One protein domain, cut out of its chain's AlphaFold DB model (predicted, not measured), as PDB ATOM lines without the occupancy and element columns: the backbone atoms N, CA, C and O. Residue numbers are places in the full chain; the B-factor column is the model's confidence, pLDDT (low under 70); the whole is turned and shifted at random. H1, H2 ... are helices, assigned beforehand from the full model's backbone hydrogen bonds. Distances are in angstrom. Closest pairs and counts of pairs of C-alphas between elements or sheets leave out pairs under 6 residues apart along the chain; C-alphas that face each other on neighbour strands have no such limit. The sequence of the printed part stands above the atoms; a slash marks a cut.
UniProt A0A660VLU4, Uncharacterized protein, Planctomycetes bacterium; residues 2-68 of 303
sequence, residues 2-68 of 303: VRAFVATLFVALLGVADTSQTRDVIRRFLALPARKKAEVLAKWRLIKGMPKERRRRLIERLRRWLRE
ATOM      1  N   VAL A   2      24.857 -32.083  26.028       46.28
ATOM      2  CA  VAL A   2      24.003 -33.283  26.246       46.28
ATOM      3  C   VAL A   2      23.128 -33.691  25.045       46.28
ATOM      4  O   VAL A   2      23.058 -34.862  24.713       46.28
ATOM      5  N   ARG A   3      22.486 -32.756  24.327       51.22
ATOM      6  CA  ARG A   3      21.640 -33.112  23.160       51.22
ATOM      7  C   ARG A   3      22.414 -33.610  21.938       51.22
ATOM      8  O   ARG A   3      21.900 -34.456  21.222       51.22
ATOM      9  N   ALA A   4      23.601 -33.055  21.690       56.00
ATOM     10  CA  ALA A   4      24.468 -33.527  20.612       56.00
ATOM     11  C   ALA A   4      25.049 -34.896  20.978       56.00
ATOM     12  O   ALA A   4      25.073 -35.776  20.133       56.00
ATOM     13  N   PHE A   5      25.383 -35.077  22.258       57.34
ATOM     14  CA  PHE A   5      25.882 -36.326  22.815       57.34
ATOM     15  C   PHE A   5      24.864 -37.475  22.737       57.34
ATOM     16  O   PHE A   5      25.186 -38.545  22.237       57.34
ATOM     17  N   VAL A   6      23.606 -37.235  23.136       58.25
ATOM     18  CA  VAL A   6      22.499 -38.200  22.976       58.25
ATOM     19  C   VAL A   6      22.298 -38.555  21.503       58.25
ATOM     20  O   VAL A   6      22.052 -39.710  21.192       58.25
ATOM     21  N   ALA A   7      22.419 -37.585  20.591       59.25
ATOM     22  CA  ALA A   7      22.285 -37.841  19.160       59.25
ATOM     23  C   ALA A   7      23.435 -38.695  18.597       59.25
ATOM     24  O   ALA A   7      23.167 -39.589  17.806       59.25
ATOM     25  N   THR A   8      24.685 -38.464  19.011       60.59
ATOM     26  CA  THR A   8      25.833 -39.306  18.622       60.59
ATOM     27  C   THR A   8      25.748 -40.704  19.224       60.59
ATOM     28  O   THR A   8      25.943 -41.670  18.503       60.59
ATOM     29  N   LEU A   9      25.359 -40.824  20.496       65.88
ATOM     30  CA  LEU A   9      25.124 -42.109  21.167       65.88
ATOM     31  C   LEU A   9      23.981 -42.889  20.496       65.88
ATOM     32  O   LEU A   9      24.051 -44.101  20.351       65.88
ATOM     33  N   PHE A  10      22.971 -42.177  19.989       65.06
ATOM     34  CA  PHE A  10      21.839 -42.730  19.238       65.06
ATOM     35  C   PHE A  10      22.148 -43.156  17.820       65.06
ATOM     36  O   PHE A  10      21.617 -44.166  17.375       65.06
ATOM     37  N   VAL A  11      23.029 -42.446  17.129       61.72
ATOM     38  CA  VAL A  11      23.498 -42.885  15.814       61.72
ATOM     39  C   VAL A  11      24.501 -44.038  15.945       61.72
ATOM     40  O   VAL A  11      24.449 -44.944  15.123       61.72
ATOM     41  N   ALA A  12      25.344 -44.045  16.983       61.69
ATOM     42  CA  ALA A  12      26.348 -45.087  17.201       61.69
ATOM     43  C   ALA A  12      25.741 -46.431  17.653       61.69
ATOM     44  O   ALA A  12      26.103 -47.470  17.120       61.69
ATOM     45  N   LEU A  13      24.779 -46.427  18.589       63.22
ATOM     46  CA  LEU A  13      24.240 -47.661  19.187       63.22
ATOM     47  C   LEU A  13      23.061 -48.305  18.426       63.22
ATOM     48  O   LEU A  13      22.662 -49.411  18.770       63.22
ATOM     49  N   LEU A  14      22.459 -47.637  17.432       59.81
ATOM     50  CA  LEU A  14      21.318 -48.177  16.655       59.81
ATOM     51  C   LEU A  14      21.640 -48.472  15.187       59.81
ATOM     52  O   LEU A  14      20.728 -48.673  14.382       59.81
ATOM     53  N   GLY A  15      22.924 -48.534  14.849       54.09
ATOM     54  CA  GLY A  15      23.390 -49.093  13.590       54.09
ATOM     55  C   GLY A  15      24.108 -48.081  12.705       54.09
ATOM     56  O   GLY A  15      23.552 -47.046  12.320       54.09
ATOM     57  N   VAL A  16      25.305 -48.492  12.285       50.75
ATOM     58  CA  VAL A  16      26.151 -47.911  11.231       50.75
ATOM     59  C   VAL A  16      26.958 -46.675  11.657       50.75
ATOM     60  O   VAL A  16      26.803 -45.589  11.093       50.75
ATOM     61  N   ALA A  17      27.824 -46.835  12.655       51.72
ATOM     62  CA  ALA A  17      29.005 -45.991  12.846       51.72
ATOM     63  C   ALA A  17      30.221 -46.908  13.034       51.72
ATOM     64  O   ALA A  17      30.068 -47.983  13.614       51.72
ATOM     65  N   ASP A  18      31.395 -46.494  12.549       54.25
ATOM     66  CA  ASP A  18      32.633 -47.268  12.687       54.25
ATOM     67  C   ASP A  18      32.897 -47.637  14.155       54.25
ATOM     68  O   ASP A  18      32.631 -46.863  15.088       54.25
ATOM     69  N   THR A  19      33.437 -48.833  14.372       56.78
ATOM     70  CA  THR A  19      33.742 -49.399  15.698       56.78
ATOM     71  C   THR A  19      34.593 -48.453  16.557       56.78
ATOM     72  O   THR A  19      34.380 -48.356  17.769       56.78
ATOM     73  N   SER A  20      35.471 -47.663  15.930       57.91
ATOM     74  CA  SER A  20      36.299 -46.634  16.574       57.91
ATOM     75  C   SER A  20      35.482 -45.481  17.180       57.91
ATOM     76  O   SER A  20      35.656 -45.149  18.354       57.91
ATOM     77  N   GLN A  21      34.513 -44.921  16.446       61.03
ATOM     78  CA  GLN A  21      33.635 -43.851  16.952       61.03
ATOM     79  C   GLN A  21      32.730 -44.338  18.088       61.03
ATOM     80  O   GLN A  21      32.353 -43.570  18.977       61.03
ATOM     81  N   THR A  22      32.387 -45.624  18.073       62.62
ATOM     82  CA  THR A  22      31.514 -46.247  19.070       62.62
ATOM     83  C   THR A  22      32.211 -46.336  20.433       62.62
ATOM     84  O   THR A  22      31.625 -45.945  21.448       62.62
ATOM     85  N   ARG A  23      33.492 -46.737  20.460       67.50
ATOM     86  CA  ARG A  23      34.318 -46.791  21.682       67.50
ATOM     87  C   ARG A  23      34.497 -45.411  22.327       67.50
ATOM     88  O   ARG A  23      34.316 -45.271  23.537       67.50
ATOM     89  N   ASP A  24      34.748 -44.376  21.529       72.25
ATOM     90  CA  ASP A  24      34.897 -42.995  22.011       72.25
ATOM     91  C   ASP A  24      33.615 -42.424  22.625       72.25
ATOM     92  O   ASP A  24      33.640 -41.700  23.626       72.25
ATOM     93  N   VAL A  25      32.464 -42.741  22.034       70.00
ATOM     94  CA  VAL A  25      31.162 -42.305  22.548       70.00
ATOM     95  C   VAL A  25      30.827 -43.009  23.866       70.00
ATOM     96  O   VAL A  25      30.303 -42.359  24.773       70.00
ATOM     97  N   ILE A  26      31.176 -44.291  24.008       72.31
ATOM     98  CA  ILE A  26      31.009 -45.047  25.259       72.31
ATOM     99  C   ILE A  26      31.918 -44.482  26.357       72.31
ATOM    100  O   ILE A  26      31.417 -44.139  27.428       72.31
ATOM    101  N   ARG A  27      33.214 -44.269  26.084       76.75
ATOM    102  CA  ARG A  27      34.154 -43.656  27.047       76.75
ATOM    103  C   ARG A  27      33.659 -42.297  27.538       76.75
ATOM    104  O   ARG A  27      33.584 -42.047  28.740       76.75
ATOM    105  N   ARG A  28      33.213 -41.436  26.619       76.69
ATOM    106  CA  ARG A  28      32.650 -40.120  26.966       76.69
ATOM    107  C   ARG A  28      31.339 -40.207  27.748       76.69
ATOM    108  O   ARG A  28      31.037 -39.274  28.481       76.69
ATOM    109  N   PHE A  29      30.548 -41.271  27.594       77.25
ATOM    110  CA  PHE A  29      29.321 -41.476  28.373       77.25
ATOM    111  C   PHE A  29      29.646 -41.937  29.791       77.25
ATOM    112  O   PHE A  29      29.055 -41.436  30.748       77.25
ATOM    113  N   LEU A  30      30.614 -42.844  29.932       78.75
ATOM    114  CA  LEU A  30      31.104 -43.321  31.223       78.75
ATOM    115  C   LEU A  30      31.749 -42.194  32.040       78.75
ATOM    116  O   LEU A  30      31.530 -42.138  33.246       78.75
ATOM    117  N   ALA A  31      32.407 -41.236  31.385       82.19
ATOM    118  CA  ALA A  31      32.963 -40.040  32.022       82.19
ATOM    119  C   ALA A  31      31.911 -38.988  32.452       82.19
ATOM    120  O   ALA A  31      32.259 -37.963  33.037       82.19
ATOM    121  N   LEU A  32      30.614 -39.175  32.157       80.81
ATOM    122  CA  LEU A  32      29.580 -38.227  32.585       80.81
ATOM    123  C   LEU A  32      29.200 -38.414  34.069       80.81
ATOM    124  O   LEU A  32      29.042 -39.546  34.529       80.81
ATOM    125  N   PRO A  33      28.895 -37.323  34.795       85.06
ATOM    126  CA  PRO A  33      28.267 -37.391  36.115       85.06
ATOM    127  C   PRO A  33      26.945 -38.172  36.094       85.06
ATOM    128  O   PRO A  33      26.181 -38.073  35.124       85.06
ATOM    129  N   ALA A  34      26.621 -38.874  37.187       80.56
ATOM    130  CA  ALA A  34      25.445 -39.750  37.308       80.56
ATOM    131  C   ALA A  34      24.124 -39.074  36.886       80.56
ATOM    132  O   ALA A  34      23.363 -39.622  36.086       80.56
ATOM    133  N   ARG A  35      23.903 -37.817  37.297       79.00
ATOM    134  CA  ARG A  35      22.727 -37.019  36.901       79.00
ATOM    135  C   ARG A  35      22.604 -36.846  35.381       79.00
ATOM    136  O   ARG A  35      21.513 -36.937  34.818       79.00
ATOM    137  N   LYS A  36      23.725 -36.631  34.684       75.31
ATOM    138  CA  LYS A  36      23.752 -36.496  33.217       75.31
ATOM    139  C   LYS A  36      23.588 -37.851  32.524       75.31
ATOM    140  O   LYS A  36      22.934 -37.896  31.484       75.31
ATOM    141  N   LYS A  37      24.117 -38.941  33.098       78.94
ATOM    142  CA  LYS A  37      23.894 -40.315  32.609       78.94
ATOM    143  C   LYS A  37      22.410 -40.685  32.658       78.94
ATOM    144  O   LYS A  37      21.855 -41.084  31.634       78.94
ATOM    145  N   ALA A  38      21.746 -40.444  33.789       77.69
ATOM    146  CA  ALA A  38      20.312 -40.684  33.958       77.69
ATOM    147  C   ALA A  38      19.468 -39.899  32.938       77.69
ATOM    148  O   ALA A  38      18.602 -40.461  32.268       77.69
ATOM    149  N   GLU A  39      19.778 -38.616  32.721       77.44
ATOM    150  CA  GLU A  39      19.117 -37.801  31.696       77.44
ATOM    151  C   GLU A  39      19.291 -38.335  30.265       77.44
ATOM    152  O   GLU A  39      18.393 -38.182  29.427       77.44
ATOM    153  N   VAL A  40      20.472 -38.865  29.945       75.06
ATOM    154  CA  VAL A  40      20.785 -39.439  28.630       75.06
ATOM    155  C   VAL A  40      20.017 -40.747  28.441       75.06
ATOM    156  O   VAL A  40      19.370 -40.911  27.408       75.06
ATOM    157  N   LEU A  41      19.997 -41.619  29.453       77.12
ATOM    158  CA  LEU A  41      19.263 -42.888  29.441       77.12
ATOM    159  C   LEU A  41      17.742 -42.692  29.384       77.12
ATOM    160  O   LEU A  41      17.064 -43.367  28.614       77.12
ATOM    161  N   ALA A  42      17.184 -41.726  30.113       76.94
ATOM    162  CA  ALA A  42      15.756 -41.410  30.036       76.94
ATOM    163  C   ALA A  42      15.352 -40.971  28.615       76.94
ATOM    164  O   ALA A  42      14.349 -41.425  28.059       76.94
ATOM    165  N   LYS A  43      16.177 -40.130  27.975       72.88
ATOM    166  CA  LYS A  43      15.978 -39.723  26.576       72.88
ATOM    167  C   LYS A  43      16.178 -40.893  25.611       72.88
ATOM    168  O   LYS A  43      15.457 -40.962  24.621       72.88
ATOM    169  N   TRP A  44      17.099 -41.811  25.903       72.00
ATOM    170  CA  TRP A  44      17.304 -43.036  25.131       72.00
ATOM    171  C   TRP A  44      16.052 -43.911  25.095       72.00
ATOM    172  O   TRP A  44      15.565 -44.251  24.016       72.00
ATOM    173  N   ARG A  45      15.487 -44.212  26.271       78.31
ATOM    174  CA  ARG A  45      14.274 -45.033  26.414       78.31
ATOM    175  C   ARG A  45      13.100 -44.446  25.627       78.31
ATOM    176  O   ARG A  45      12.441 -45.168  24.885       78.31
ATOM    177  N   LEU A  46      12.912 -43.124  25.694       74.81
ATOM    178  CA  LEU A  46      11.876 -42.416  24.929       74.81
ATOM    179  C   LEU A  46      12.015 -42.587  23.413       74.81
ATOM    180  O   LEU A  46      11.007 -42.610  22.708       74.81
ATOM    181  N   ILE A  47      13.240 -42.670  22.891       70.50
ATOM    182  CA  ILE A  47      13.447 -42.861  21.455       70.50
ATOM    183  C   ILE A  47      13.341 -44.346  21.081       70.50
ATOM    184  O   ILE A  47      12.775 -44.656  20.034       70.50
ATOM    185  N   LYS A  48      13.803 -45.268  21.941       71.88
ATOM    186  CA  LYS A  48      13.632 -46.721  21.753       71.88
ATOM    187  C   LYS A  48      12.147 -47.102  21.652       71.88
ATOM    188  O   LYS A  48      11.800 -47.899  20.787       71.88
ATOM    189  N   GLY A  49      11.287 -46.458  22.445       71.12
ATOM    190  CA  GLY A  49       9.830 -46.639  22.421       71.12
ATOM    191  C   GLY A  49       9.094 -46.017  21.223       71.12
ATOM    192  O   GLY A  49       7.871 -46.075  21.165       71.12
ATOM    193  N   MET A  50       9.785 -45.395  20.257       75.12
ATOM    194  CA  MET A  50       9.128 -44.869  19.053       75.12
ATOM    195  C   MET A  50       8.869 -45.969  18.002       75.12
ATOM    196  O   MET A  50       9.661 -46.904  17.871       75.12
ATOM    197  N   PRO A  51       7.839 -45.827  17.144       79.56
ATOM    198  CA  PRO A  51       7.641 -46.707  15.989       79.56
ATOM    199  C   PRO A  51       8.885 -46.783  15.086       79.56
ATOM    200  O   PRO A  51       9.569 -45.772  14.888       79.56
ATOM    201  N   LYS A  52       9.184 -47.965  14.526       77.31
ATOM    202  CA  LYS A  52      10.417 -48.255  13.753       77.31
ATOM    203  C   LYS A  52      10.647 -47.261  12.606       77.31
ATOM    204  O   LYS A  52      11.742 -46.724  12.458       77.31
ATOM    205  N   GLU A  53       9.603 -46.920  11.859       77.06
ATOM    206  CA  GLU A  53       9.672 -45.939  10.766       77.06
ATOM    207  C   GLU A  53      10.011 -44.523  11.246       77.06
ATOM    208  O   GLU A  53      10.809 -43.808  10.635       77.06
ATOM    209  N   ARG A  54       9.434 -44.106  12.380       72.81
ATOM    210  CA  ARG A  54       9.734 -42.803  12.987       72.81
ATOM    211  C   ARG A  54      11.168 -42.760  13.503       72.81
ATOM    212  O   ARG A  54      11.822 -41.730  13.336       72.81
ATOM    213  N   ARG A  55      11.662 -43.869  14.070       77.00
ATOM    214  CA  ARG A  55      13.070 -44.024  14.467       77.00
ATOM    215  C   ARG A  55      13.998 -43.869  13.263       77.00
ATOM    216  O   ARG A  55      14.875 -43.013  13.314       77.00
ATOM    217  N   ARG A  56      13.757 -44.585  12.156       75.94
ATOM    218  CA  ARG A  56      14.556 -44.471  10.916       75.94
ATOM    219  C   ARG A  56      14.614 -43.032  10.390       75.94
ATOM    220  O   ARG A  56      15.699 -42.477  10.224       75.94
ATOM    221  N   ARG A  57      13.462 -42.364  10.261       79.31
ATOM    222  CA  ARG A  57      13.389 -40.951   9.827       79.31
ATOM    223  C   ARG A  57      14.130 -39.996  10.769       79.31
ATOM    224  O   ARG A  57      14.662 -38.974  10.329       79.31
ATOM    225  N   LEU A  58      14.139 -40.280  12.072       74.31
ATOM    226  CA  LEU A  58      14.882 -39.492  13.055       74.31
ATOM    227  C   LEU A  58      16.396 -39.688  12.894       74.31
ATOM    228  O   LEU A  58      17.118 -38.691  12.877       74.31
ATOM    229  N   ILE A  59      16.857 -40.933  12.729       72.75
ATOM    230  CA  ILE A  59      18.270 -41.275  12.495       72.75
ATOM    231  C   ILE A  59      18.782 -40.569  11.238       72.75
ATOM    232  O   ILE A  59      19.792 -39.871  11.297       72.75
ATOM    233  N   GLU A  60      18.059 -40.653  10.123       77.25
ATOM    234  CA  GLU A  60      18.446 -39.985   8.876       77.25
ATOM    235  C   GLU A  60      18.547 -38.464   9.024       77.25
ATOM    236  O   GLU A  60      19.504 -37.847   8.551       77.25
ATOM    237  N   ARG A  61      17.591 -37.833   9.718       77.00
ATOM    238  CA  ARG A  61      17.645 -36.389  10.000       77.00
ATOM    239  C   ARG A  61      18.852 -36.022  10.854       77.00
ATOM    240  O   ARG A  61      19.473 -34.991  10.599       77.00
ATOM    241  N   LEU A  62      19.180 -36.839  11.853       71.69
ATOM    242  CA  LEU A  62      20.349 -36.632  12.703       71.69
ATOM    243  C   LEU A  62      21.651 -36.805  11.915       71.69
ATOM    244  O   LEU A  62      22.527 -35.953  12.035       71.69
ATOM    245  N   ARG A  63      21.750 -37.817  11.043       73.75
ATOM    246  CA  ARG A  63      22.894 -37.998  10.133       73.75
ATOM    247  C   ARG A  63      23.070 -36.798   9.205       73.75
ATOM    248  O   ARG A  63      24.162 -36.243   9.126       73.75
ATOM    249  N   ARG A  64      21.994 -36.325   8.565       77.06
ATOM    250  CA  ARG A  64      22.032 -35.110   7.727       77.06
ATOM    251  C   ARG A  64      22.498 -33.891   8.526       77.06
ATOM    252  O   ARG A  64      23.362 -33.154   8.066       77.06
ATOM    253  N   TRP A  65      21.997 -33.715   9.750       70.62
ATOM    254  CA  TRP A  65      22.421 -32.628  10.637       70.62
ATOM    255  C   TRP A  65      23.905 -32.721  11.028       70.62
ATOM    256  O   TRP A  65      24.595 -31.703  11.058       70.62
ATOM    257  N   LEU A  66      24.412 -33.931  11.285       69.12
ATOM    258  CA  LEU A  66      25.826 -34.194  11.573       69.12
ATOM    259  C   LEU A  66      26.742 -34.040  10.350       69.12
ATOM    260  O   LEU A  66      27.942 -33.874  10.543       69.12
ATOM    261  N   ARG A  67      26.210 -34.038   9.124       76.62
ATOM    262  CA  ARG A  67      26.963 -33.740   7.890       76.62
ATOM    263  C   ARG A  67      26.981 -32.248   7.534       76.62
ATOM    264  O   ARG A  67      27.835 -31.806   6.775       76.62
ATOM    265  N   GLU A  68      26.087 -31.428   8.089       75.56
ATOM    266  CA  GLU A  68      26.066 -29.988   7.785       75.56
ATOM    267  C   GLU A  68      27.304 -29.241   8.317       75.56
ATOM    268  O   GLU A  68      27.826 -29.560   9.384       75.56
TER     269      GLU A  68
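Overview. This is residues 2 to 68 of the 303 residues of an uncharacterized protein of Planctomycetes bacterium (UniProt A0A660VLU4). The longest helix, H4, makes a three-sided frame with H3 and H2 round H1, which crosses them in the middle; the corner between H2 and H4 is open. The 67 printed residues hold four named helices, H1 to H4 in order, and no named strand: all helix, compact, radius of gyration of the C-alphas 11.9 A, spans 32 by 26 by 20 A.

Arrangement. Residues 59 to 63 alone of H4, residues 52 to 67, touch residues 7 to 11 alone of H1, residues 2 to 13, at a steep tilt of 65 degrees; C-alphas 59 and 11 are closest, 6.4 A. The hub H1 touches H3, residues 34 to 48, closest at C-alphas 6 and 40, 6.0 A. H1 also forms a hairpin with H2, residues 19 to 30, touching its residues 21 to 26 alone, closest at C-alphas 12 and 22, 5.6 A. H2 and H4 are apart. Each helix has every O i to N i+4 pair within hydrogen-bond range.

Along the chain. H4 spans 22.8 A, ending at C-alpha 67 (26.963, -33.740, 7.890); H3 20.7 A; H2 16.9 A; H1 16.0 A, from C-alpha 2 (24.003, -33.283, 26.246).

Size, cuts and confidence. The printed part has no cut; its three links are tight. Residues 2 to 23 and 66 have pLDDT under 70.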